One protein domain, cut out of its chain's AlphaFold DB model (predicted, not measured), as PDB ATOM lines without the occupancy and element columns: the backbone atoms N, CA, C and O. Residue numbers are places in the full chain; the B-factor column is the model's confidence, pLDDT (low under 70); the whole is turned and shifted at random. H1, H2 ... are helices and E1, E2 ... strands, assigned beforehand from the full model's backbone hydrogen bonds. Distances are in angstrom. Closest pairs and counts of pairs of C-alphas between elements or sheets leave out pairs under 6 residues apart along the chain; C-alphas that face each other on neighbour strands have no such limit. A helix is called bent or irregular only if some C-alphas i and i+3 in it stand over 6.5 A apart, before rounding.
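What this domain is: This is residues 49 to 215 of the 247 residues of an uncharacterized protein of Deltaproteobacteria bacterium (UniProt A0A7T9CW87). A strongly twisted four-strand sheet, E3 E2 E5 E6, and a small sheet, E1 E4, form a sandwich; H2 packs over E2, E5 and E6, and H3 crosses H2 steeply beside E6. Residues 70 to 80 stick out. The 167 printed residues include three named helices and six strands, in the order E1 H1 E2 E3 E4 E5 E6 H2 H3; both sheets are antiparallel. The class is mixed, helices and strands, with under half of the residues in named elements; the whole is compact, with a radius of gyration of the C-alphas of 15.7 A and spans of 46 by 33 by 27 A.

Where its parts are: E1, residues 49 to 54, begins at C-alpha 49 (32.576, 37.853, 16.328). H1 is residues 69 to 72, only just irregular: C-alphas 69 and 72 are 6.7 A apart. E2, residues 95 to 102, measures 22.2 A; E3, residues 107 to 116, 20.8 A, bends by 84 degrees at residue 112. E4 is residues 122 to 129, E5 141 to 148 and E6 153 to 158. H2, residues 170 to 185, measures 22.2 A; H3, residues 197 to 213, 23.3 A, ends at C-alpha 213 (13.105, 17.301, -0.530).

How they stand to each other: The sandwich, two sheets face to face, has facing parts 9.4 A centre to centre. In E1 and E4, N 51 and O 125 are 2.9 A apart. E2 and E3 form a hairpin, with N 100 and O 108 at 2.8 A, as do E5 and E6, with N 145 and O 156 at 2.9 A; between E2 and E5, N 97 and O 146 are 2.9 A apart. H2 is on the four-strand sheet, at a height of 9.0 A; its closest C-alphas to E6 are Asn 173 and Ala 155, 4.6 A. With residues 171 to 175 alone H2 touches H3, closest C-alphas Glu 171 and Ala 207, 5.7 A, at a steep tilt of 50 degrees, opposite ways. H3 only grazes the sheet with residues 197 to 204. H1 and H2 are close but not clearly touching, closest C-alphas Ala 69 and Thr 177, 7.4 A. Every O i to N i+4 pair is within hydrogen-bond range in H2, 12 of 13 in H3; H1 is too short for one.

The domain as a whole: The C-alphas farthest apart, of Gly 78 and Ser 135, are 46.7 A apart. The printed part has no cut. The longest link, H1 to E2, has 22 residues. Mean pLDDT of the printed part is 70.4; residues 58 to 88 are among those under 70.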
ATOM      1  N   ILE A  49      32.660  39.306  16.510       89.81
ATOM      2  CA  ILE A  49      32.576  37.853  16.328       89.81
ATOM      3  C   ILE A  49      33.428  37.420  15.130       89.81
ATOM      4  O   ILE A  49      33.947  38.242  14.368       89.81
ATOM      5  N   THR A  50      33.554  36.112  14.949       90.00
ATOM      6  CA  THR A  50      34.209  35.475  13.809       90.00
ATOM      7  C   THR A  50      33.184  34.734  12.957       90.00
ATOM      8  O   THR A  50      32.457  33.868  13.443       90.00
ATOM      9  N   LEU A  51      33.163  35.024  11.655       89.06
ATOM     10  CA  LEU A  51      32.397  34.254  10.677       89.06
ATOM     11  C   LEU A  51      33.349  33.378   9.869       89.06
ATOM     12  O   LEU A  51      34.257  33.874   9.207       89.06
ATOM     13  N   SER A  52      33.139  32.070   9.904       87.88
ATOM     14  CA  SER A  52      33.907  31.101   9.113       87.88
ATOM     15  C   SER A  52      32.996  30.389   8.128       87.88
ATOM     16  O   SER A  52      31.782  30.375   8.313       87.88
ATOM     17  N   GLY A  53      33.543  29.804   7.071       86.56
ATOM     18  CA  GLY A  53      32.699  29.146   6.085       86.56
ATOM     19  C   GLY A  53      33.453  28.546   4.923       86.56
ATOM     20  O   GLY A  53      34.661  28.731   4.790       86.56
ATOM     21  N   GLN A  54      32.704  27.852   4.074       82.81
ATOM     22  CA  GLN A  54      33.176  27.363   2.787       82.81
ATOM     23  C   GLN A  54      32.353  27.979   1.656       82.81
ATOM     24  O   GLN A  54      31.126  28.050   1.734       82.81
ATOM     25  N   ALA A  55      33.035  28.399   0.594       82.06
ATOM     26  CA  ALA A  55      32.439  28.856  -0.648       82.06
ATOM     27  C   ALA A  55      32.538  27.763  -1.718       82.06
ATOM     28  O   ALA A  55      33.638  27.358  -2.112       82.06
ATOM     29  N   ALA A  56      31.391  27.300  -2.212       77.00
ATOM     30  CA  ALA A  56      31.339  26.255  -3.227       77.00
ATOM     31  C   ALA A  56      30.218  26.486  -4.245       77.00
ATOM     32  O   ALA A  56      29.119  26.928  -3.916       77.00
ATOM     33  N   VAL A  57      30.497  26.135  -5.498       71.38
ATOM     34  CA  VAL A  57      29.568  26.212  -6.637       71.38
ATOM     35  C   VAL A  57      29.622  24.925  -7.444       71.38
ATOM     36  O   VAL A  57      30.434  24.045  -7.163       71.38
ATOM     37  N   ARG A  58      28.767  24.785  -8.460       66.94
ATOM     38  CA  ARG A  58      28.922  23.675  -9.407       66.94
ATOM     39  C   ARG A  58      30.167  23.865 -10.241       66.94
ATOM     40  O   ARG A  58      30.399  24.963 -10.739       66.94
ATOM     41  N   ALA A  59      30.839  22.766 -10.561       62.16
ATOM     42  CA  ALA A  59      31.937  22.725 -11.529       62.16
ATOM     43  C   ALA A  59      31.604  23.435 -12.858       62.16
ATOM     44  O   ALA A  59      32.470  24.021 -13.503       62.16
ATOM     45  N   GLN A  60      30.331  23.387 -13.262       58.56
ATOM     46  CA  GLN A  60      29.807  23.971 -14.501       58.56
ATOM     47  C   GLN A  60      29.677  25.502 -14.438       58.56
ATOM     48  O   GLN A  60      29.734  26.157 -15.474       58.56
ATOM     49  N   ASP A  61      29.534  26.055 -13.232       57.19
ATOM     50  CA  ASP A  61      29.302  27.480 -12.973       57.19
ATOM     51  C   ASP A  61      30.609  28.226 -12.628       57.19
ATOM     52  O   ASP A  61      30.611  29.450 -12.501       57.19
ATOM     53  N   VAL A  62      31.735  27.505 -12.511       55.69
ATOM     54  CA  VAL A  62      33.071  28.071 -12.234       55.69
ATOM     55  C   VAL A  62      33.545  28.969 -13.380       55.69
ATOM     56  O   VAL A  62      34.171  30.000 -13.144       55.69
ATOM     57  N   SER A  63      33.241  28.601 -14.629       45.53
ATOM     58  CA  SER A  63      33.562  29.414 -15.805       45.53
ATOM     59  C   SER A  63      32.420  30.384 -16.108       45.53
ATOM     60  O   SER A  63      31.527  30.078 -16.901       45.53
ATOM     61  N   GLY A  64      32.473  31.554 -15.475       49.03
ATOM     62  CA  GLY A  64      31.524  32.644 -15.657       49.03
ATOM     63  C   GLY A  64      30.306  32.499 -14.762       49.03
ATOM     64  O   GLY A  64      29.257  32.089 -15.257       49.03
ATOM     65  N   LEU A  65      30.447  32.900 -13.490       48.19
ATOM     66  CA  LEU A  65      29.392  33.035 -12.471       48.19
ATOM     67  C   LEU A  65      28.228  33.916 -12.974       48.19
ATOM     68  O   LEU A  65      27.972  35.020 -12.510       48.19
ATOM     69  N   ARG A  66      27.452  33.410 -13.933       43.69
ATOM     70  CA  ARG A  66      26.167  33.947 -14.373       43.69
ATOM     71  C   ARG A  66      25.076  33.399 -13.467       43.69
ATOM     72  O   ARG A  66      24.051  32.901 -13.923       43.69
ATOM     73  N   LEU A  67      25.286  33.533 -12.165       46.47
ATOM     74  CA  LEU A  67      24.262  33.342 -11.145       46.47
ATOM     75  C   LEU A  67      23.599  34.686 -10.837       46.47
ATOM     76  O   LEU A  67      23.321  35.034  -9.699       46.47
ATOM     77  N   SER A  68      23.272  35.439 -11.891       36.94
ATOM     78  CA  SER A  68      22.159  36.373 -11.782       36.94
ATOM     79  C   SER A  68      20.911  35.534 -11.512       36.94
ATOM     80  O   SER A  68      20.707  34.521 -12.189       36.94
ATOM     81  N   ALA A  69      20.050  35.969 -10.595       40.66
ATOM     82  CA  ALA A  69      18.743  35.379 -10.290       40.66
ATOM     83  C   ALA A  69      17.829  35.128 -11.527       40.66
ATOM     84  O   ALA A  69      16.736  34.578 -11.423       40.66
ATOM     85  N   LEU A  70      18.283  35.480 -12.737       34.91
ATOM     86  CA  LEU A  70      17.692  35.167 -14.032       34.91
ATOM     87  C   LEU A  70      17.958  33.750 -14.574       34.91
ATOM     88  O   LEU A  70      17.283  33.363 -15.532       34.91
ATOM     89  N   THR A  71      18.843  32.934 -13.992       36.97
ATOM     90  CA  THR A  71      19.042  31.536 -14.454       36.97
ATOM     91  C   THR A  71      17.928  30.583 -13.973       36.97
ATOM     92  O   THR A  71      17.998  29.375 -14.155       36.97
ATOM     93  N   LEU A  72      16.815  31.121 -13.461       39.59
ATOM     94  CA  LEU A  72      15.522  30.423 -13.376       39.59
ATOM     95  C   LEU A  72      14.615  30.661 -14.602       39.59
ATOM     96  O   LEU A  72      13.578  30.015 -14.723       39.59
ATOM     97  N   LYS A  73      14.986  31.542 -15.546       34.19
ATOM     98  CA  LYS A  73      14.146  31.865 -16.719       34.19
ATOM     99  C   LYS A  73      14.562  31.220 -18.041       34.19
ATOM    100  O   LYS A  73      13.791  31.304 -18.988       34.19
ATOM    101  N   ASN A  74      15.708  30.542 -18.118       31.52
ATOM    102  CA  ASN A  74      16.189  29.960 -19.379       31.52
ATOM    103  C   ASN A  74      16.726  28.526 -19.256       31.52
ATOM    104  O   ASN A  74      17.650  28.136 -19.963       31.52
ATOM    105  N   SER A  75      16.078  27.690 -18.437       34.75
ATOM    106  CA  SER A  75      16.175  26.227 -18.588       34.75
ATOM    107  C   SER A  75      15.381  25.762 -19.821       34.75
ATOM    108  O   SER A  75      14.424  24.997 -19.729       34.75
ATOM    109  N   ILE A  76      15.748  26.271 -20.996       37.72
ATOM    110  CA  ILE A  76      15.375  25.720 -22.294       37.72
ATOM    111  C   ILE A  76      16.662  25.072 -22.797       37.72
ATOM    112  O   ILE A  76      17.660  25.768 -22.943       37.72
ATOM    113  N   LEU A  77      16.616  23.762 -23.061       34.47
ATOM    114  CA  LEU A  77      17.719  22.864 -23.458       34.47
ATOM    115  C   LEU A  77      18.379  22.072 -22.305       34.47
ATOM    116  O   LEU A  77      19.538  22.248 -21.958       34.47
ATOM    117  N   GLY A  78      17.640  21.089 -21.784       32.50
ATOM    118  CA  GLY A  78      18.180  19.731 -21.610       32.50
ATOM    119  C   GLY A  78      19.115  19.404 -20.440       32.50
ATOM    120  O   GLY A  78      19.447  18.232 -20.304       32.50
ATOM    121  N   PHE A  79      19.500  20.338 -19.569       36.78
ATOM    122  CA  PHE A  79      20.250  20.008 -18.349       36.78
ATOM    123  C   PHE A  79      19.416  20.292 -17.101       36.78
ATOM    124  O   PHE A  79      19.001  21.418 -16.843       36.78
ATOM    125  N   ARG A  80      19.137  19.237 -16.336       32.69
ATOM    126  CA  ARG A  80      18.405  19.311 -15.072       32.69
ATOM    127  C   ARG A  80      19.394  19.354 -13.917       32.69
ATOM    128  O   ARG A  80      20.174  18.412 -13.783       32.69
ATOM    129  N   PRO A  81      19.329  20.359 -13.040       31.30
ATOM    130  CA  PRO A  81      19.930  20.259 -11.722       31.30
ATOM    131  C   PRO A  81      19.344  19.069 -10.942       31.30
ATOM    132  O   PRO A  81      18.128  18.965 -10.792       31.30
ATOM    133  N   LYS A  82      20.204  18.183 -10.432       35.44
ATOM    134  CA  LYS A  82      19.880  17.310  -9.295       35.44
ATOM    135  C   LYS A  82      20.249  18.077  -8.029       35.44
ATOM    136  O   LYS A  82      21.327  18.669  -7.985       35.44
ATOM    137  N   PHE A  83      19.355  18.125  -7.056       42.94
ATOM    138  CA  PHE A  83      19.476  19.027  -5.920       42.94
ATOM    139  C   PHE A  83      19.674  18.250  -4.615       42.94
ATOM    140  O   PHE A  83      18.742  17.710  -4.040       42.94
ATOM    141  N   ALA A  84      20.939  18.186  -4.215       36.50
ATOM    142  CA  ALA A  84      21.493  17.953  -2.887       36.50
ATOM    143  C   ALA A  84      22.814  18.735  -2.941       36.50
ATOM    144  O   ALA A  84      23.547  18.508  -3.902       36.50
ATOM    145  N   THR A  85      23.021  19.712  -2.050       44.53
ATOM    146  CA  THR A  85      24.112  20.719  -2.051       44.53
ATOM    147  C   THR A  85      24.800  20.895  -3.412       44.53
ATOM    148  O   THR A  85      25.741  20.194  -3.769       44.53
ATOM    149  N   ILE A  86      24.297  21.841  -4.197       52.12
ATOM    150  CA  ILE A  86      24.711  22.174  -5.562       52.12
ATOM    151  C   ILE A  86      26.218  22.453  -5.659       52.12
ATOM    152  O   ILE A  86      26.806  22.187  -6.704       52.12
ATOM    153  N   GLY A  87      26.839  22.981  -4.602       53.81
ATOM    154  CA  GLY A  87      28.278  23.223  -4.547       53.81
ATOM    155  C   GLY A  87      29.091  21.932  -4.457       53.81
ATOM    156  O   GLY A  87      29.177  21.339  -3.387       53.81
ATOM    157  N   ASP A  88      29.722  21.521  -5.556       65.12
ATOM    158  CA  ASP A  88      30.673  20.399  -5.599       65.12
ATOM    159  C   ASP A  88      32.118  20.850  -5.865       65.12
ATOM    160  O   ASP A  88      33.052  20.053  -5.781       65.12
ATOM    161  N   THR A  89      32.304  22.135  -6.175       71.44
ATOM    162  CA  THR A  89      33.585  22.728  -6.536       71.44
ATOM    163  C   THR A  89      33.866  23.948  -5.675       71.44
ATOM    164  O   THR A  89      33.112  24.921  -5.688       71.44
ATOM    165  N   ALA A  90      34.975  23.893  -4.942       79.69
ATOM    166  CA  ALA A  90      35.457  24.998  -4.130       79.69
ATOM    167  C   ALA A  90      35.787  26.223  -4.994       79.69
ATOM    168  O   ALA A  90      36.476  26.118  -6.013       79.69
ATOM    169  N   LEU A  91      35.328  27.395  -4.558       79.31
ATOM    170  CA  LEU A  91      35.769  28.669  -5.116       79.31
ATOM    171  C   LEU A  91      37.063  29.077  -4.421       79.31
ATOM    172  O   LEU A  91      37.015  29.707  -3.370       79.31
ATOM    173  N   ALA A  92      38.208  28.704  -4.982       83.69
ATOM    174  CA  ALA A  92      39.514  29.074  -4.444       83.69
ATOM    175  C   ALA A  92      39.962  30.467  -4.909       83.69
ATOM    176  O   ALA A  92      39.690  30.857  -6.045       83.69
ATOM    177  N   SER A  93      40.719  31.180  -4.066       84.81
ATOM    178  CA  SER A  93      41.260  32.520  -4.373       84.81
ATOM    179  C   SER A  93      40.194  33.567  -4.735       84.81
ATOM    180  O   SER A  93      40.464  34.472  -5.520       84.81
ATOM    181  N   ALA A  94      38.989  33.427  -4.182       85.75
ATOM    182  CA  ALA A  94      37.887  34.365  -4.343       85.75
ATOM    183  C   ALA A  94      37.881  35.382  -3.196       85.75
ATOM    184  O   ALA A  94      38.209  35.043  -2.054       85.75
ATOM    185  N   ASP A  95      37.495  36.616  -3.499       90.88
ATOM    186  CA  ASP A  95      37.417  37.697  -2.525       90.88
ATOM    187  C   ASP A  95      36.144  37.556  -1.692       90.88
ATOM    188  O   ASP A  95      35.037  37.429  -2.213       90.88
ATOM    189  N   VAL A  96      36.303  37.586  -0.373       93.31
ATOM    190  CA  VAL A  96      35.211  37.501   0.594       93.31
ATOM    191  C   VAL A  96      34.997  38.872   1.203       93.31
ATOM    192  O   VAL A  96      35.913  39.449   1.792       93.31
ATOM    193  N   THR A  97      33.775  39.380   1.103       94.56
ATOM    194  CA  THR A  97      33.374  40.666   1.680       94.56
ATOM    195  C   THR A  97      32.137  40.500   2.551       94.56
ATOM    196  O   THR A  97      31.308  39.619   2.318       94.56
ATOM    197  N   LEU A  98      32.018  41.348   3.570       94.00
ATOM    198  CA  LEU A  98      30.823  41.440   4.398       94.00
ATOM    199  C   LEU A  98      30.045  42.707   4.036       94.00
ATOM    200  O   LEU A  98      30.611  43.803   4.007       94.00
ATOM    201  N   VAL A  99      28.749  42.567   3.779       92.38
ATOM    202  CA  VAL A  99      27.861  43.678   3.414       92.38
ATOM    203  C   VAL A  99      26.704  43.750   4.401       92.38
ATOM    204  O   VAL A  99      26.103  42.732   4.713       92.38
ATOM    205  N   LYS A 100      26.393  44.943   4.905       90.12
ATOM    206  CA  LYS A 100      25.176  45.234   5.669       90.12
ATOM    207  C   LYS A 100      24.036  45.506   4.710       90.12
ATOM    208  O   LYS A 100      24.188  46.344   3.824       90.12
ATOM    209  N   ILE A 101      22.911  44.844   4.935       86.88
ATOM    210  CA  ILE A 101      21.646  45.101   4.260       86.88
ATOM    211  C   ILE A 101      20.708  45.736   5.280       86.88
ATOM    212  O   ILE A 101      20.278  45.089   6.239       86.88
ATOM    213  N   ASN A 102      20.439  47.023   5.094       83.38
ATOM    214  CA  ASN A 102      19.560  47.782   5.975       83.38
ATOM    215  C   ASN A 102      18.085  47.485   5.671       83.38
ATOM    216  O   ASN A 102      17.732  46.961   4.612       83.38
ATOM    217  N   ALA A 103      17.207  47.879   6.589       75.19
ATOM    218  CA  ALA A 103      15.760  47.691   6.489       75.19
ATOM    219  C   ALA A 103      15.091  48.351   5.257       75.19
ATOM    220  O   ALA A 103      13.947  48.040   4.930       75.19
ATOM    221  N   ASP A 104      15.776  49.275   4.582       72.75
ATOM    222  CA  ASP A 104      15.339  49.934   3.343       72.75
ATOM    223  C   ASP A 104      15.948  49.310   2.069       72.75
ATOM    224  O   ASP A 104      15.758  49.829   0.967       72.75
ATOM    225  N   GLY A 105      16.694  48.210   2.215       74.88
ATOM    226  CA  GLY A 105      17.399  47.536   1.129       74.88
ATOM    227  C   GLY A 105      18.692  48.228   0.696       74.88
ATOM    228  O   GLY A 105      19.292  47.813  -0.296       74.88
ATOM    229  N   THR A 106      19.142  49.277   1.395       84.69
ATOM    230  CA  THR A 106      20.453  49.875   1.121       84.69
ATOM    231  C   THR A 106      21.583  48.966   1.590       84.69
ATOM    232  O   THR A 106      21.490  48.294   2.620       84.69
ATOM    233  N   GLU A 107      22.668  48.968   0.818       90.31
ATOM    234  CA  GLU A 107      23.848  48.144   1.059       90.31
ATOM    235  C   GLU A 107      25.021  48.991   1.563       90.31
ATOM    236  O   GLU A 107      25.342  50.031   0.981       90.31
ATOM    237  N   GLU A 108      25.715  48.518   2.598       90.62
ATOM    238  CA  GLU A 108      26.960  49.117   3.085       90.62
ATOM    239  C   GLU A 108      28.035  48.042   3.282       90.62
ATOM    240  O   GLU A 108      27.881  47.122   4.084       90.62
ATOM    241  N   THR A 109      29.166  48.152   2.583       91.56
ATOM    242  CA  THR A 109      30.307  47.253   2.811       91.56
ATOM    243  C   THR A 109      30.945  47.517   4.174       91.56
ATOM    244  O   THR A 109      31.348  48.640   4.483       91.56
ATOM    245  N   VAL A 110      31.125  46.461   4.967       90.00
ATOM    246  CA  VAL A 110      31.814  46.540   6.256       90.00
ATOM    247  C   VAL A 110      33.315  46.662   6.011       90.00
ATOM    248  O   VAL A 110      34.009  45.702   5.681       90.00
ATOM    249  N   SER A 111      33.828  47.882   6.147       87.31
ATOM    250  CA  SER A 111      35.237  48.178   5.885       87.31
ATOM    251  C   SER A 111      36.165  47.424   6.839       87.31
ATOM    252  O   SER A 111      35.949  47.416   8.048       87.31
ATOM    253  N   GLY A 112      37.234  46.837   6.296       85.19
ATOM    254  CA  GLY A 112      38.239  46.103   7.072       85.19
ATOM    255  C   GLY A 112      37.873  44.650   7.389       85.19
ATOM    256  O   GLY A 112      38.720  43.934   7.914       85.19
ATOM    257  N   VAL A 113      36.667  44.202   7.026       90.88
ATOM    258  CA  VAL A 113      36.205  42.819   7.194       90.88
ATOM    259  C   VAL A 113      36.172  42.142   5.826       90.88
ATOM    260  O   VAL A 113      35.157  42.118   5.129       90.88
ATOM    261  N   THR A 114      37.329  41.629   5.418       92.94
ATOM    262  CA  THR A 114      37.523  40.949   4.132       92.94
ATOM    263  C   THR A 114      38.432  39.744   4.300       92.94
ATOM    264  O   THR A 114      39.336  39.768   5.135       92.94
ATOM    265  N   ALA A 115      38.252  38.728   3.467       94.19
ATOM    266  CA  ALA A 115      39.143  37.577   3.397       94.19
ATOM    267  C   ALA A 115      39.323  37.129   1.945       94.19
ATOM    268  O   ALA A 115      38.713  37.676   1.032       94.19
ATOM    269  N   THR A 116      40.151  36.112   1.745       92.25
ATOM    270  CA  THR A 116      40.268  35.404   0.472       92.25
ATOM    271  C   THR A 116      40.108  33.922   0.759       92.25
ATOM    272  O   THR A 116      40.636  33.435   1.764       92.25
ATOM    273  N   THR A 117      39.372  33.206  -0.084       86.69
ATOM    274  CA  THR A 117      39.186  31.765   0.093       86.69
ATOM    275  C   THR A 117      40.471  30.981  -0.194       86.69
ATOM    276  O   THR A 117      41.230  31.303  -1.115       86.69
ATOM    277  N   ASP A 118      40.717  29.926   0.584       78.88
ATOM    278  CA  ASP A 118      41.838  29.006   0.367       78.88
ATOM    279  C   ASP A 118      41.582  28.025  -0.799       78.88
ATOM    280  O   ASP A 118      40.593  28.129  -1.524       78.88
ATOM    281  N   SER A 119      42.491  27.068  -1.020       76.31
ATOM    282  CA  SER A 119      42.364  26.068  -2.093       76.31
ATOM    283  C   SER A 119      41.149  25.150  -1.962       76.31
ATOM    284  O   SER A 119      40.709  24.593  -2.964       76.31
ATOM    285  N   ASP A 120      40.624  24.999  -0.750       77.19
ATOM    286  CA  ASP A 120      39.449  24.189  -0.438       77.19
ATOM    287  C   ASP A 120      38.177  25.057  -0.350       77.19
ATOM    288  O   ASP A 120      37.093  24.556  -0.040       77.19
ATOM    289  N   GLY A 121      38.285  26.353  -0.667       77.00
ATOM    290  CA  GLY A 121      37.184  27.311  -0.652       77.00
ATOM    291  C   GLY A 121      36.847  27.831   0.743       77.00
ATOM    292  O   GLY A 121      35.830  28.505   0.899       77.00
ATOM    293  N   ASN A 122      37.653  27.530   1.764       83.81
ATOM    294  CA  ASN A 122      37.382  27.985   3.123       83.81
ATOM    295  C   ASN A 122      37.785  29.445   3.304       83.81
ATOM    296  O   ASN A 122      38.759  29.913   2.715       83.81
ATOM    297  N   TYR A 123      37.077  30.147   4.180       89.62
ATOM    298  CA  TYR A 123      37.394  31.512   4.569       89.62
ATOM    299  C   TYR A 123      37.144  31.752   6.059       89.62
ATOM    300  O   TYR A 123      36.468  30.989   6.753       89.62
ATOM    301  N   THR A 124      37.698  32.852   6.564       92.56
ATOM    302  CA  THR A 124      37.440  33.348   7.918       92.56
ATOM    303  C   THR A 124      37.446  34.871   7.905       92.56
ATOM    304  O   THR A 124      38.431  35.484   7.504       92.56
ATOM    305  N   LEU A 125      36.345  35.471   8.344       92.00
ATOM    306  CA  LEU A 125      36.198  36.894   8.612       92.00
ATOM    307  C   LEU A 125      36.308  37.101  10.124       92.00
ATOM    308  O   LEU A 125      35.441  36.663  10.880       92.00
ATOM    309  N   SER A 126      37.388  37.742  10.559       92.19
ATOM    310  CA  SER A 126      37.587  38.149  11.953       92.19
ATOM    311  C   SER A 126      37.011  39.541  12.207       92.19
ATOM    312  O   SER A 126      36.796  40.310  11.270       92.19
ATOM    313  N   ASP A 127      36.810  39.864  13.484       89.12
ATOM    314  CA  ASP A 127      36.412  41.197  13.944       89.12
ATOM    315  C   ASP A 127      35.094  41.711  13.330       89.12
ATOM    316  O   ASP A 127      34.890  42.913  13.155       89.12
ATOM    317  N   VAL A 128      34.173  40.795  13.021       89.31
ATOM    318  CA  VAL A 128      32.849  41.114  12.478       89.31
ATOM    319  C   VAL A 128      32.003  41.748  13.582       89.31
ATOM    320  O   VAL A 128      31.801  41.101  14.604       89.31
ATOM    321  N   PRO A 129      31.477  42.975  13.434       88.00
ATOM    322  CA  PRO A 129      30.636  43.566  14.470       88.00
ATOM    323  C   PRO A 129      29.348  42.763  14.667       88.00
ATOM    324  O   PRO A 129      28.703  42.401  13.682       88.00
ATOM    325  N   VAL A 130      28.956  42.534  15.922       83.00
ATOM    326  CA  VAL A 130      27.715  41.816  16.266       83.00
ATOM    327  C   VAL A 130      26.501  42.520  15.652       83.00
ATOM    328  O   VAL A 130      26.422  43.751  15.654       83.00
ATOM    329  N   THR A 131      25.559  41.747  15.109       73.44
ATOM    330  CA  THR A 131      24.285  42.285  14.623       73.44
ATOM    331  C   THR A 131      23.384  42.632  15.808       73.44
ATOM    332  O   THR A 131      23.119  41.790  16.658       73.44
ATOM    333  N   GLU A 132      22.879  43.866  15.866       65.56
ATOM    334  CA  GLU A 132      21.809  44.240  16.799       65.56
ATOM    335  C   GLU A 132      20.462  43.868  16.156       65.56
ATOM    336  O   GLU A 132      19.778  44.703  15.569       65.56
ATOM    337  N   THR A 133      20.120  42.579  16.147       60.25
ATOM    338  CA  THR A 133      18.939  42.083  15.424       60.25
ATOM    339  C   THR A 133      17.625  42.350  16.171       60.25
ATOM    340  O   THR A 133      17.529  42.153  17.380       60.25
ATOM    341  N   GLY A 134      16.556  42.669  15.428       54.88
ATOM    342  CA  GLY A 134      15.195  42.257  15.802       54.88
ATOM    343  C   GLY A 134      14.352  43.219  16.643       54.88
ATOM    344  O   GLY A 134      13.531  42.755  17.437       54.88
ATOM    345  N   SER A 135      14.476  44.535  16.459       58.97
ATOM    346  CA  SER A 135      13.567  45.488  17.114       58.97
ATOM    347  C   SER A 135      12.334  45.849  16.267       58.97
ATOM    348  O   SER A 135      11.366  46.407  16.789       58.97
ATOM    349  N   GLY A 136      12.347  45.511  14.973       59.28
ATOM    350  CA  GLY A 136      11.383  45.995  13.985       59.28
ATOM    351  C   GLY A 136      11.587  47.477  13.649       59.28
ATOM    352  O   GLY A 136      10.655  48.130  13.179       59.28
ATOM    353  N   ALA A 137      12.766  48.032  13.950       64.06
ATOM    354  CA  ALA A 137      13.093  49.424  13.680       64.06
ATOM    355  C   ALA A 137      13.724  49.596  12.297       64.06
ATOM    356  O   ALA A 137      14.337  48.695  11.735       64.06
ATOM    357  N   THR A 138      13.663  50.823  11.783       65.12
ATOM    358  CA  THR A 138      14.323  51.215  10.526       65.12
ATOM    359  C   THR A 138      15.851  51.149  10.590       65.12
ATOM    360  O   THR A 138      16.512  51.309   9.572       65.12
ATOM    361  N   THR A 139      16.410  50.999  11.791       69.75
ATOM    362  CA  THR A 139      17.847  50.831  12.042       69.75
ATOM    363  C   THR A 139      18.277  49.372  12.060       69.75
ATOM    364  O   THR A 139      19.473  49.113  12.163       69.75
ATOM    365  N   ASP A 140      17.332  48.431  12.006       76.25
ATOM    366  CA  ASP A 140      17.660  47.017  11.947       76.25
ATOM    367  C   ASP A 140      18.398  46.723  10.628       76.25
ATOM    368  O   ASP A 140      18.168  47.357   9.590       76.25
ATOM    369  N   PHE A 141      19.282  45.731  10.664       82.69
ATOM    370  CA  PHE A 141      20.019  45.253   9.500       82.69
ATOM    371  C   PHE A 141      20.334  43.765   9.654       82.69
ATOM    372  O   PHE A 141      20.303  43.215  10.755       82.69
ATOM    373  N   TYR A 142      20.682  43.125   8.544       86.75
ATOM    374  CA  TYR A 142      21.357  41.831   8.540       86.75
ATOM    375  C   TYR A 142      22.610  41.919   7.670       86.75
ATOM    376  O   TYR A 142      22.800  42.889   6.936       86.75
ATOM    377  N   TYR A 143      23.497  40.938   7.772       91.31
ATOM    378  CA  TYR A 143      24.680  40.870   6.927       91.31
ATOM    379  C   TYR A 143      24.495  39.882   5.775       91.31
ATOM    380  O   TYR A 143      23.783  38.887   5.883       91.31
ATOM    381  N   GLU A 144      25.229  40.100   4.696       92.62
ATOM    382  CA  GLU A 144      25.501  39.112   3.663       92.62
ATOM    383  C   GLU A 144      27.004  38.871   3.578       92.62
ATOM    384  O   GLU A 144      27.789  39.815   3.446       92.62
ATOM    385  N   VAL A 145      27.411  37.601   3.609       92.81
ATOM    386  CA  VAL A 145      28.761  37.223   3.183       92.81
ATOM    387  C   VAL A 145      28.739  37.043   1.676       92.81
ATOM    388  O   VAL A 145      28.008  36.187   1.180       92.81
ATOM    389  N   ARG A 146      29.529  37.837   0.950       93.62
ATOM    390  CA  ARG A 146      29.621  37.797  -0.513       93.62
ATOM    391  C   ARG A 146      30.975  37.263  -0.953       93.62
ATOM    392  O   ARG A 146      32.005  37.720  -0.462       93.62
ATOM    393  N   ILE A 147      30.950  36.324  -1.892       88.75
ATOM    394  CA  ILE A 147      32.130  35.721  -2.519       88.75
ATOM    395  C   ILE A 147      32.187  36.190  -3.968       88.75
ATOM    396  O   ILE A 147      31.308  35.822  -4.746       88.75
ATOM    397  N   ASP A 148      33.197  36.984  -4.316       88.06
ATOM    398  CA  ASP A 148      33.441  37.532  -5.655       88.06
ATOM    399  C   ASP A 148      34.643  36.829  -6.310       88.06
ATOM    400  O   ASP A 148      35.684  36.627  -5.682       88.06
ATOM    401  N   ASN A 149      34.510  36.435  -7.577       78.00
ATOM    402  CA  ASN A 149      35.586  35.813  -8.356       78.00
ATOM    403  C   ASN A 149      36.004  36.617  -9.606       78.00
ATOM    404  O   ASN A 149      36.688  36.086 -10.481       78.00
ATOM    405  N   GLY A 150      35.575  37.876  -9.714       69.25
ATOM    406  CA  GLY A 150      35.823  38.778 -10.837       69.25
ATOM    407  C   GLY A 150      34.738  38.776 -11.921       69.25
ATOM    408  O   GLY A 150      34.650  39.748 -12.673       69.25
ATOM    409  N   ASP A 151      33.892  37.740 -11.995       64.56
ATOM    410  CA  ASP A 151      32.779  37.644 -12.960       64.56
ATOM    411  C   ASP A 151      31.402  37.953 -12.336       64.56
ATOM    412  O   ASP A 151      30.415  38.140 -13.056       64.56
ATOM    413  N   GLY A 152      31.328  38.006 -11.006       73.88
ATOM    414  CA  GLY A 152      30.114  38.205 -10.221       73.88
ATOM    415  C   GLY A 152      30.294  37.694  -8.792       73.88
ATOM    416  O   GLY A 152      31.360  37.186  -8.443       73.88
ATOM    417  N   TYR A 153      29.239  37.795  -7.979       82.94
ATOM    418  CA  TYR A 153      29.257  37.300  -6.606       82.94
ATOM    419  C   TYR A 153      28.112  36.330  -6.308       82.94
ATOM    420  O   TYR A 153      27.053  36.374  -6.938       82.94
ATOM    421  N   ILE A 154      28.332  35.475  -5.312       84.88
ATOM    422  CA  ILE A 154      27.280  34.735  -4.609       84.88
ATOM    423  C   ILE A 154      27.251  35.167  -3.146       84.88
ATOM    424  O   ILE A 154      28.291  35.514  -2.585       84.88
ATOM    425  N   ALA A 155      26.070  35.160  -2.542       88.81
ATOM    426  CA  ALA A 155      25.855  35.643  -1.187       88.81
ATOM    427  C   ALA A 155      25.282  34.565  -0.258       88.81
ATOM    428  O   ALA A 155      24.675  33.584  -0.693       88.81
ATOM    429  N   ALA A 156      25.455  34.754   1.044       87.50
ATOM    430  CA  ALA A 156      24.712  34.041   2.073       87.50
ATOM    431  C   ALA A 156      24.270  35.039   3.149       87.50
ATOM    432  O   ALA A 156      25.125  35.775   3.656       87.50
ATOM    433  N   PRO A 157      22.977  35.075   3.519       88.25
ATOM    434  CA  PRO A 157      22.515  35.957   4.575       88.25
ATOM    435  C   PRO A 157      22.959  35.422   5.944       88.25
ATOM    436  O   PRO A 157      22.989  34.209   6.179       88.25
ATOM    437  N   VAL A 158      23.315  36.330   6.849       88.00
ATOM    438  CA  VAL A 158      23.748  36.035   8.216       88.00
ATOM    439  C   VAL A 158      23.309  37.145   9.170       88.00
ATOM    440  O   VAL A 158      23.435  38.331   8.882       88.00
ATOM    441  N   ALA A 159      22.810  36.755  10.336       79.06
ATOM    442  CA  ALA A 159      22.529  37.655  11.450       79.06
ATOM    443  C   ALA A 159      23.014  36.990  12.737       79.06
ATOM    444  O   ALA A 159      22.216  36.566  13.559       79.06
ATOM    445  N   ALA A 160      24.328  36.785  12.833       71.31
ATOM    446  CA  ALA A 160      24.919  36.023  13.920       71.31
ATOM    447  C   ALA A 160      25.213  36.926  15.124       71.31
ATOM    448  O   ALA A 160      25.850  37.974  14.990       71.31
ATOM    449  N   GLU A 161      24.791  36.479  16.305       78.81
ATOM    450  CA  GLU A 161      25.088  37.134  17.588       78.81
ATOM    451  C   GLU A 161      26.358  36.576  18.263       78.81
ATOM    452  O   GLU A 161      26.851  37.121  19.250       78.81
ATOM    453  N   ALA A 162      26.906  35.491  17.712       79.50
ATOM    454  CA  ALA A 162      28.109  34.805  18.168       79.50
ATOM    455  C   ALA A 162      28.888  34.239  16.970       79.50
ATOM    456  O   ALA A 162      28.411  34.280  15.835       79.50
ATOM    457  N   ASP A 163      30.076  33.687  17.225       81.62
ATOM    458  CA  ASP A 163      30.860  32.996  16.200       81.62
ATOM    459  C   ASP A 163      30.007  31.961  15.457       81.62
ATOM    460  O   ASP A 163      29.345  31.118  16.069       81.62
ATOM    461  N   ALA A 164      30.035  32.019  14.126       83.25
ATOM    462  CA  ALA A 164      29.147  31.218  13.297       83.25
ATOM    463  C   ALA A 164      29.841  30.668  12.053       83.25
ATOM    464  O   ALA A 164      30.775  31.256  11.496       83.25
ATOM    465  N   THR A 165      29.326  29.527  11.595       84.44
ATOM    466  CA  THR A 165      29.662  28.965  10.290       84.44
ATOM    467  C   THR A 165      28.605  29.374   9.268       84.44
ATOM    468  O   THR A 165      27.405  29.154   9.454       84.44
ATOM    469  N   VAL A 166      29.050  29.978   8.172       85.62
ATOM    470  CA  VAL A 166      28.221  30.459   7.069       85.62
ATOM    471  C   VAL A 166      28.765  29.834   5.797       85.62
ATOM    472  O   VAL A 166      29.805  30.234   5.307       85.62
ATOM    473  N   ASN A 167      28.094  28.827   5.254       85.00
ATOM    474  CA  ASN A 167      28.487  28.308   3.947       85.00
ATOM    475  C   ASN A 167      27.860  29.175   2.858       85.00
ATOM    476  O   ASN A 167      26.698  29.561   2.981       85.00
ATOM    477  N   VAL A 168      28.626  29.468   1.809       83.00
ATOM    478  CA  VAL A 168      28.154  30.241   0.661       83.00
ATOM    479  C   VAL A 168      28.040  29.320  -0.542       83.00
ATOM    480  O   VAL A 168      29.029  28.763  -1.023       83.00
ATOM    481  N   SER A 169      26.814  29.161  -1.026       80.31
ATOM    482  CA  SER A 169      26.469  28.308  -2.156       80.31
ATOM    483  C   SER A 169      25.342  28.928  -2.991       80.31
ATOM    484  O   SER A 169      24.733  29.926  -2.590       80.31
ATOM    485  N   PRO A 170      25.011  28.360  -4.164       75.69
ATOM    486  CA  PRO A 170      23.882  28.838  -4.960       75.69
ATOM    487  C   PRO A 170      22.535  28.834  -4.214       75.69
ATOM    488  O   PRO A 170      21.689  29.684  -4.481       75.69
ATOM    489  N   GLU A 171      22.329  27.922  -3.264       72.69
ATOM    490  CA  GLU A 171      21.130  27.865  -2.418       72.69
ATOM    491  C   GLU A 171      21.076  29.021  -1.424       72.69
ATOM    492  O   GLU A 171      20.058  29.705  -1.321       72.69
ATOM    493  N   THR A 172      22.180  29.297  -0.727       77.88
ATOM    494  CA  THR A 172      22.229  30.441   0.193       77.88
ATOM    495  C   THR A 172      22.147  31.764  -0.560       77.88
ATOM    496  O   THR A 172      21.613  32.735  -0.031       77.88
ATOM    497  N   ASN A 173      22.589  31.786  -1.821       82.31
ATOM    498  CA  ASN A 173      22.440  32.934  -2.709       82.31
ATOM    499  C   ASN A 173      20.978  33.173  -3.105       82.31
ATOM    500  O   ASN A 173      20.544  34.320  -3.218       82.31
ATOM    501  N   LEU A 174      20.196  32.103  -3.282       74.75
ATOM    502  CA  LEU A 174      18.752  32.219  -3.471       74.75
ATOM    503  C   LEU A 174      18.082  32.794  -2.218       74.75
ATOM    504  O   LEU A 174      17.266  33.703  -2.346       74.75
ATOM    505  N   ALA A 175      18.462  32.319  -1.028       74.19
ATOM    506  CA  ALA A 175      17.964  32.869   0.233       74.19
ATOM    507  C   ALA A 175      18.302  34.365   0.375       74.19
ATOM    508  O   ALA A 175      17.409  35.158   0.662       74.19
ATOM    509  N   ALA A 176      19.548  34.766   0.090       80.38
ATOM    510  CA  ALA A 176      19.957  36.175   0.064       80.38
ATOM    511  C   ALA A 176      19.090  36.999  -0.903       80.38
ATOM    512  O   ALA A 176      18.522  38.018  -0.525       80.38
ATOM    513  N   THR A 177      18.893  36.501  -2.130       78.62
ATOM    514  CA  THR A 177      18.063  37.177  -3.142       78.62
ATOM    515  C   THR A 177      16.617  37.352  -2.669       78.62
ATOM    516  O   THR A 177      16.052  38.430  -2.816       78.62
ATOM    517  N   MET A 178      16.015  36.315  -2.077       74.19
ATOM    518  CA  MET A 178      14.646  36.389  -1.554       74.19
ATOM    519  C   MET A 178      14.518  37.419  -0.424       74.19
ATOM    520  O   MET A 178      13.534  38.153  -0.383       74.19
ATOM    521  N   LEU A 179      15.500  37.499   0.478       76.19
ATOM    522  CA  LEU A 179      15.495  38.484   1.563       76.19
ATOM    523  C   LEU A 179      15.720  39.908   1.057       76.19
ATOM    524  O   LEU A 179      15.065  40.834   1.537       76.19
ATOM    525  N   MET A 180      16.593  40.084   0.069       74.81
ATOM    526  CA  MET A 180      16.797  41.368  -0.591       74.81
ATOM    527  C   MET A 180      15.524  41.837  -1.308       74.81
ATOM    528  O   MET A 180      15.132  42.991  -1.157       74.81
ATOM    529  N   ASP A 181      14.831  40.948  -2.025       72.31
ATOM    530  CA  ASP A 181      13.554  41.268  -2.674       72.31
ATOM    531  C   ASP A 181      12.497  41.710  -1.647       72.31
ATOM    532  O   ASP A 181      11.750  42.654  -1.901       72.31
ATOM    533  N   VAL A 182      12.448  41.073  -0.471       69.81
ATOM    534  CA  VAL A 182      11.552  41.475   0.629       69.81
ATOM    535  C   VAL A 182      11.933  42.849   1.187       69.81
ATOM    536  O   VAL A 182      11.051  43.691   1.353       69.81
ATOM    537  N   ALA A 183      13.223  43.105   1.420       67.50
ATOM    538  CA  ALA A 183      13.708  44.402   1.897       67.50
ATOM    539  C   ALA A 183      13.410  45.533   0.893       67.50
ATOM    540  O   ALA A 183      12.987  46.622   1.276       67.50
ATOM    541  N   GLN A 184      13.557  45.266  -0.409       67.75
ATOM    542  CA  GLN A 184      13.289  46.242  -1.469       67.75
ATOM    543  C   GLN A 184      11.795  46.428  -1.767       67.75
ATOM    544  O   GLN A 184      11.379  47.526  -2.145       67.75
ATOM    545  N   ALA A 185      10.966  45.393  -1.601       62.97
ATOM    546  CA  ALA A 185       9.523  45.481  -1.832       62.97
ATOM    547  C   ALA A 185       8.838  46.488  -0.893       62.97
ATOM    548  O   ALA A 185       7.846  47.107  -1.286       62.97
ATOM    549  N   ASP A 186       9.390  46.693   0.306       59.16
ATOM    550  CA  ASP A 186       8.900  47.670   1.280       59.16
ATOM    551  C   ASP A 186       9.690  48.990   1.293       59.16
ATOM    552  O   ASP A 186       9.452  49.850   2.135       59.16
ATOM    553  N   ALA A 187      10.558  49.242   0.303       56.28
ATOM    554  CA  ALA A 187      11.316  50.498   0.193       56.28
ATOM    555  C   ALA A 187      10.433  51.765   0.064       56.28
ATOM    556  O   ALA A 187      10.933  52.889   0.066       56.28
ATOM    557  N   THR A 188       9.109  51.601  -0.065       53.97
ATOM    558  CA  THR A 188       8.112  52.685  -0.132       53.97
ATOM    559  C   THR A 188       7.090  52.674   1.014       53.97
ATOM    560  O   THR A 188       6.260  53.586   1.078       53.97
ATOM    561  N   GLY A 189       7.117  51.674   1.904       50.84
ATOM    562  CA  GLY A 189       6.138  51.480   2.973       50.84
ATOM    563  C   GLY A 189       6.676  51.814   4.367       50.84
ATOM    564  O   GLY A 189       7.871  51.877   4.614       50.84
ATOM    565  N   ALA A 190       5.764  52.102   5.296       50.44
ATOM    566  CA  ALA A 190       6.074  52.604   6.639       50.44
ATOM    567  C   ALA A 190       6.487  51.510   7.647       50.44
ATOM    568  O   ALA A 190       6.569  51.789   8.844       50.44
ATOM    569  N   THR A 191       6.693  50.271   7.199       54.16
ATOM    570  CA  THR A 191       6.858  49.090   8.059       54.16
ATOM    571  C   THR A 191       8.051  48.261   7.621       54.16
ATOM    572  O   THR A 191       7.918  47.060   7.442       54.16
ATOM    573  N   HIS A 192       9.208  48.907   7.482       58.41
ATOM    574  CA  HIS A 192      10.472  48.248   7.181       58.41
ATOM    575  C   HIS A 192      10.643  46.965   8.012       58.41
ATOM    576  O   HIS A 192      10.686  47.025   9.244       58.41
ATOM    577  N   VAL A 193      10.710  45.807   7.350       62.41
ATOM    578  CA  VAL A 193      10.868  44.511   8.022       62.41
ATOM    579  C   VAL A 193      12.252  43.961   7.732       62.41
ATOM    580  O   VAL A 193      12.521  43.473   6.637       62.41
ATOM    581  N   VAL A 194      13.111  43.973   8.748       67.94
ATOM    582  CA  VAL A 194      14.295  43.113   8.762       67.94
ATOM    583  C   VAL A 194      13.891  41.755   9.327       67.94
ATOM    584  O   VAL A 194      13.284  41.700  10.402       67.94
ATOM    585  N   PRO A 195      14.178  40.647   8.625       68.25
ATOM    586  CA  PRO A 195      13.884  39.327   9.149       68.25
ATOM    587  C   PRO A 195      14.737  39.059  10.394       68.25
ATOM    588  O   PRO A 195      15.924  39.371  10.428       68.25
ATOM    589  N   SER A 196      14.131  38.465  11.422       69.06
ATOM    590  CA  SER A 196      14.879  38.030  12.609       69.06
ATOM    591  C   SER A 196      15.928  36.969  12.254       69.06
ATOM    592  O   SER A 196      15.761  36.250  11.267       69.06
ATOM    593  N   GLU A 197      16.950  36.800  13.099       70.06
ATOM    594  CA  GLU A 197      17.957  35.737  12.952       70.06
ATOM    595  C   GLU A 197      17.313  34.358  12.735       70.06
ATOM    596  O   GLU A 197      17.741  33.609  11.861       70.06
ATOM    597  N   SER A 198      16.235  34.048  13.467       67.88
ATOM    598  CA  SER A 198      15.501  32.788  13.290       67.88
ATOM    599  C   SER A 198      14.941  32.624  11.877       67.88
ATOM    600  O   SER A 198      15.128  31.578  11.281       67.88
ATOM    601  N   ILE A 199      14.365  33.675  11.281       71.19
ATOM    602  CA  ILE A 199      13.836  33.633   9.907       71.19
ATOM    603  C   ILE A 199      14.974  33.506   8.892       71.19
ATOM    604  O   ILE A 199      14.831  32.807   7.894       71.19
ATOM    605  N   ILE A 200      16.102  34.176   9.134       71.94
ATOM    606  CA  ILE A 200      17.280  34.096   8.262       71.94
ATOM    607  C   ILE A 200      17.850  32.676   8.275       71.94
ATOM    608  O   ILE A 200      18.124  32.111   7.215       71.94
ATOM    609  N   ASN A 201      17.990  32.085   9.461       71.31
ATOM    610  CA  ASN A 201      18.463  30.717   9.622       71.31
ATOM    611  C   ASN A 201      17.465  29.706   9.049       71.31
ATOM    612  O   ASN A 201      17.876  28.871   8.247       71.31
ATOM    613  N   ASP A 202      16.173  29.844   9.355       68.88
ATOM    614  CA  ASP A 202      15.105  28.989   8.834       68.88
ATOM    615  C   ASP A 202      15.023  29.060   7.309       68.88
ATOM    616  O   ASP A 202      14.860  28.035   6.660       68.88
ATOM    617  N   LEU A 203      15.168  30.243   6.701       71.44
ATOM    618  CA  LEU A 203      15.154  30.384   5.243       71.44
ATOM    619  C   LEU A 203      16.416  29.803   4.607       71.44
ATOM    620  O   LEU A 203      16.337  29.189   3.548       71.44
ATOM    621  N   ARG A 204      17.580  29.979   5.237       67.62
ATOM    622  CA  ARG A 204      18.829  29.365   4.778       67.62
ATOM    623  C   ARG A 204      18.732  27.840   4.835       67.62
ATOM    624  O   ARG A 204      19.128  27.179   3.881       67.62
ATOM    625  N   GLU A 205      18.174  27.290   5.910       67.50
ATOM    626  CA  GLU A 205      17.935  25.854   6.059       67.50
ATOM    627  C   GLU A 205      16.838  25.351   5.118       67.50
ATOM    628  O   GLU A 205      17.041  24.338   4.462       67.50
ATOM    629  N   ALA A 206      15.728  26.072   4.955       60.38
ATOM    630  CA  ALA A 206      14.662  25.723   4.019       60.38
ATOM    631  C   ALA A 206      15.138  25.788   2.562       60.38
ATOM    632  O   ALA A 206      14.804  24.914   1.771       60.38
ATOM    633  N   ALA A 207      15.977  26.759   2.196       61.53
ATOM    634  CA  ALA A 207      16.594  26.809   0.872       61.53
ATOM    635  C   ALA A 207      17.534  25.617   0.626       61.53
ATOM    636  O   ALA A 207      17.707  25.213  -0.521       61.53
ATOM    637  N   LEU A 208      18.116  25.030   1.676       61.19
ATOM    638  CA  LEU A 208      18.886  23.787   1.584       61.19
ATOM    639  C   LEU A 208      17.964  22.550   1.550       61.19
ATOM    640  O   LEU A 208      18.172  21.652   0.734       61.19
ATOM    641  N   ASP A 209      16.932  22.516   2.398       53.62
ATOM    642  CA  ASP A 209      16.044  21.370   2.618       53.62
ATOM    643  C   ASP A 209      14.961  21.234   1.537       53.62
ATOM    644  O   ASP A 209      14.835  20.175   0.932       53.62
ATOM    645  N   GLU A 210      14.229  22.296   1.195       49.69
ATOM    646  CA  GLU A 210      13.143  22.288   0.199       49.69
ATOM    647  C   GLU A 210      13.665  22.021  -1.222       49.69
ATOM    648  O   GLU A 210      13.012  21.337  -2.022       49.69
ATOM    649  N   VAL A 211      14.883  22.488  -1.505       49.72
ATOM    650  CA  VAL A 211      15.635  22.181  -2.727       49.72
ATOM    651  C   VAL A 211      16.017  20.695  -2.769       49.72
ATOM    652  O   VAL A 211      15.967  20.093  -3.842       49.72
ATOM    653  N   SER A 212      16.291  20.072  -1.618       42.56
ATOM    654  CA  SER A 212      16.603  18.641  -1.520       42.56
ATOM    655  C   SER A 212      15.370  17.716  -1.470       42.56
ATOM    656  O   SER A 212      15.383  16.641  -2.067       42.56
ATOM    657  N   GLY A 213      14.270  18.140  -0.836       36.62
ATOM    658  CA  GLY A 213      13.105  17.301  -0.530       36.62
ATOM    659  C   GLY A 213      11.948  17.373  -1.533       36.62
ATOM    660  O   GLY A 213      11.230  16.389  -1.724       36.62
ATOM    661  N   THR A 214      11.751  18.499  -2.230       42.75
ATOM    662  CA  THR A 214      10.608  18.669  -3.157       42.75
ATOM    663  C   THR A 214      10.836  17.990  -4.515       42.75
ATOM    664  O   THR A 214       9.886  17.659  -5.232       42.75
ATOM    665  N   LEU A 215      12.096  17.739  -4.874       45.84
ATOM    666  CA  LEU A 215      12.504  17.230  -6.188       45.84
ATOM    667  C   LEU A 215      12.995  15.780  -6.175       45.84
ATOM    668  O   LEU A 215      13.233  15.219  -7.251       45.84
TER     669      LEU A 215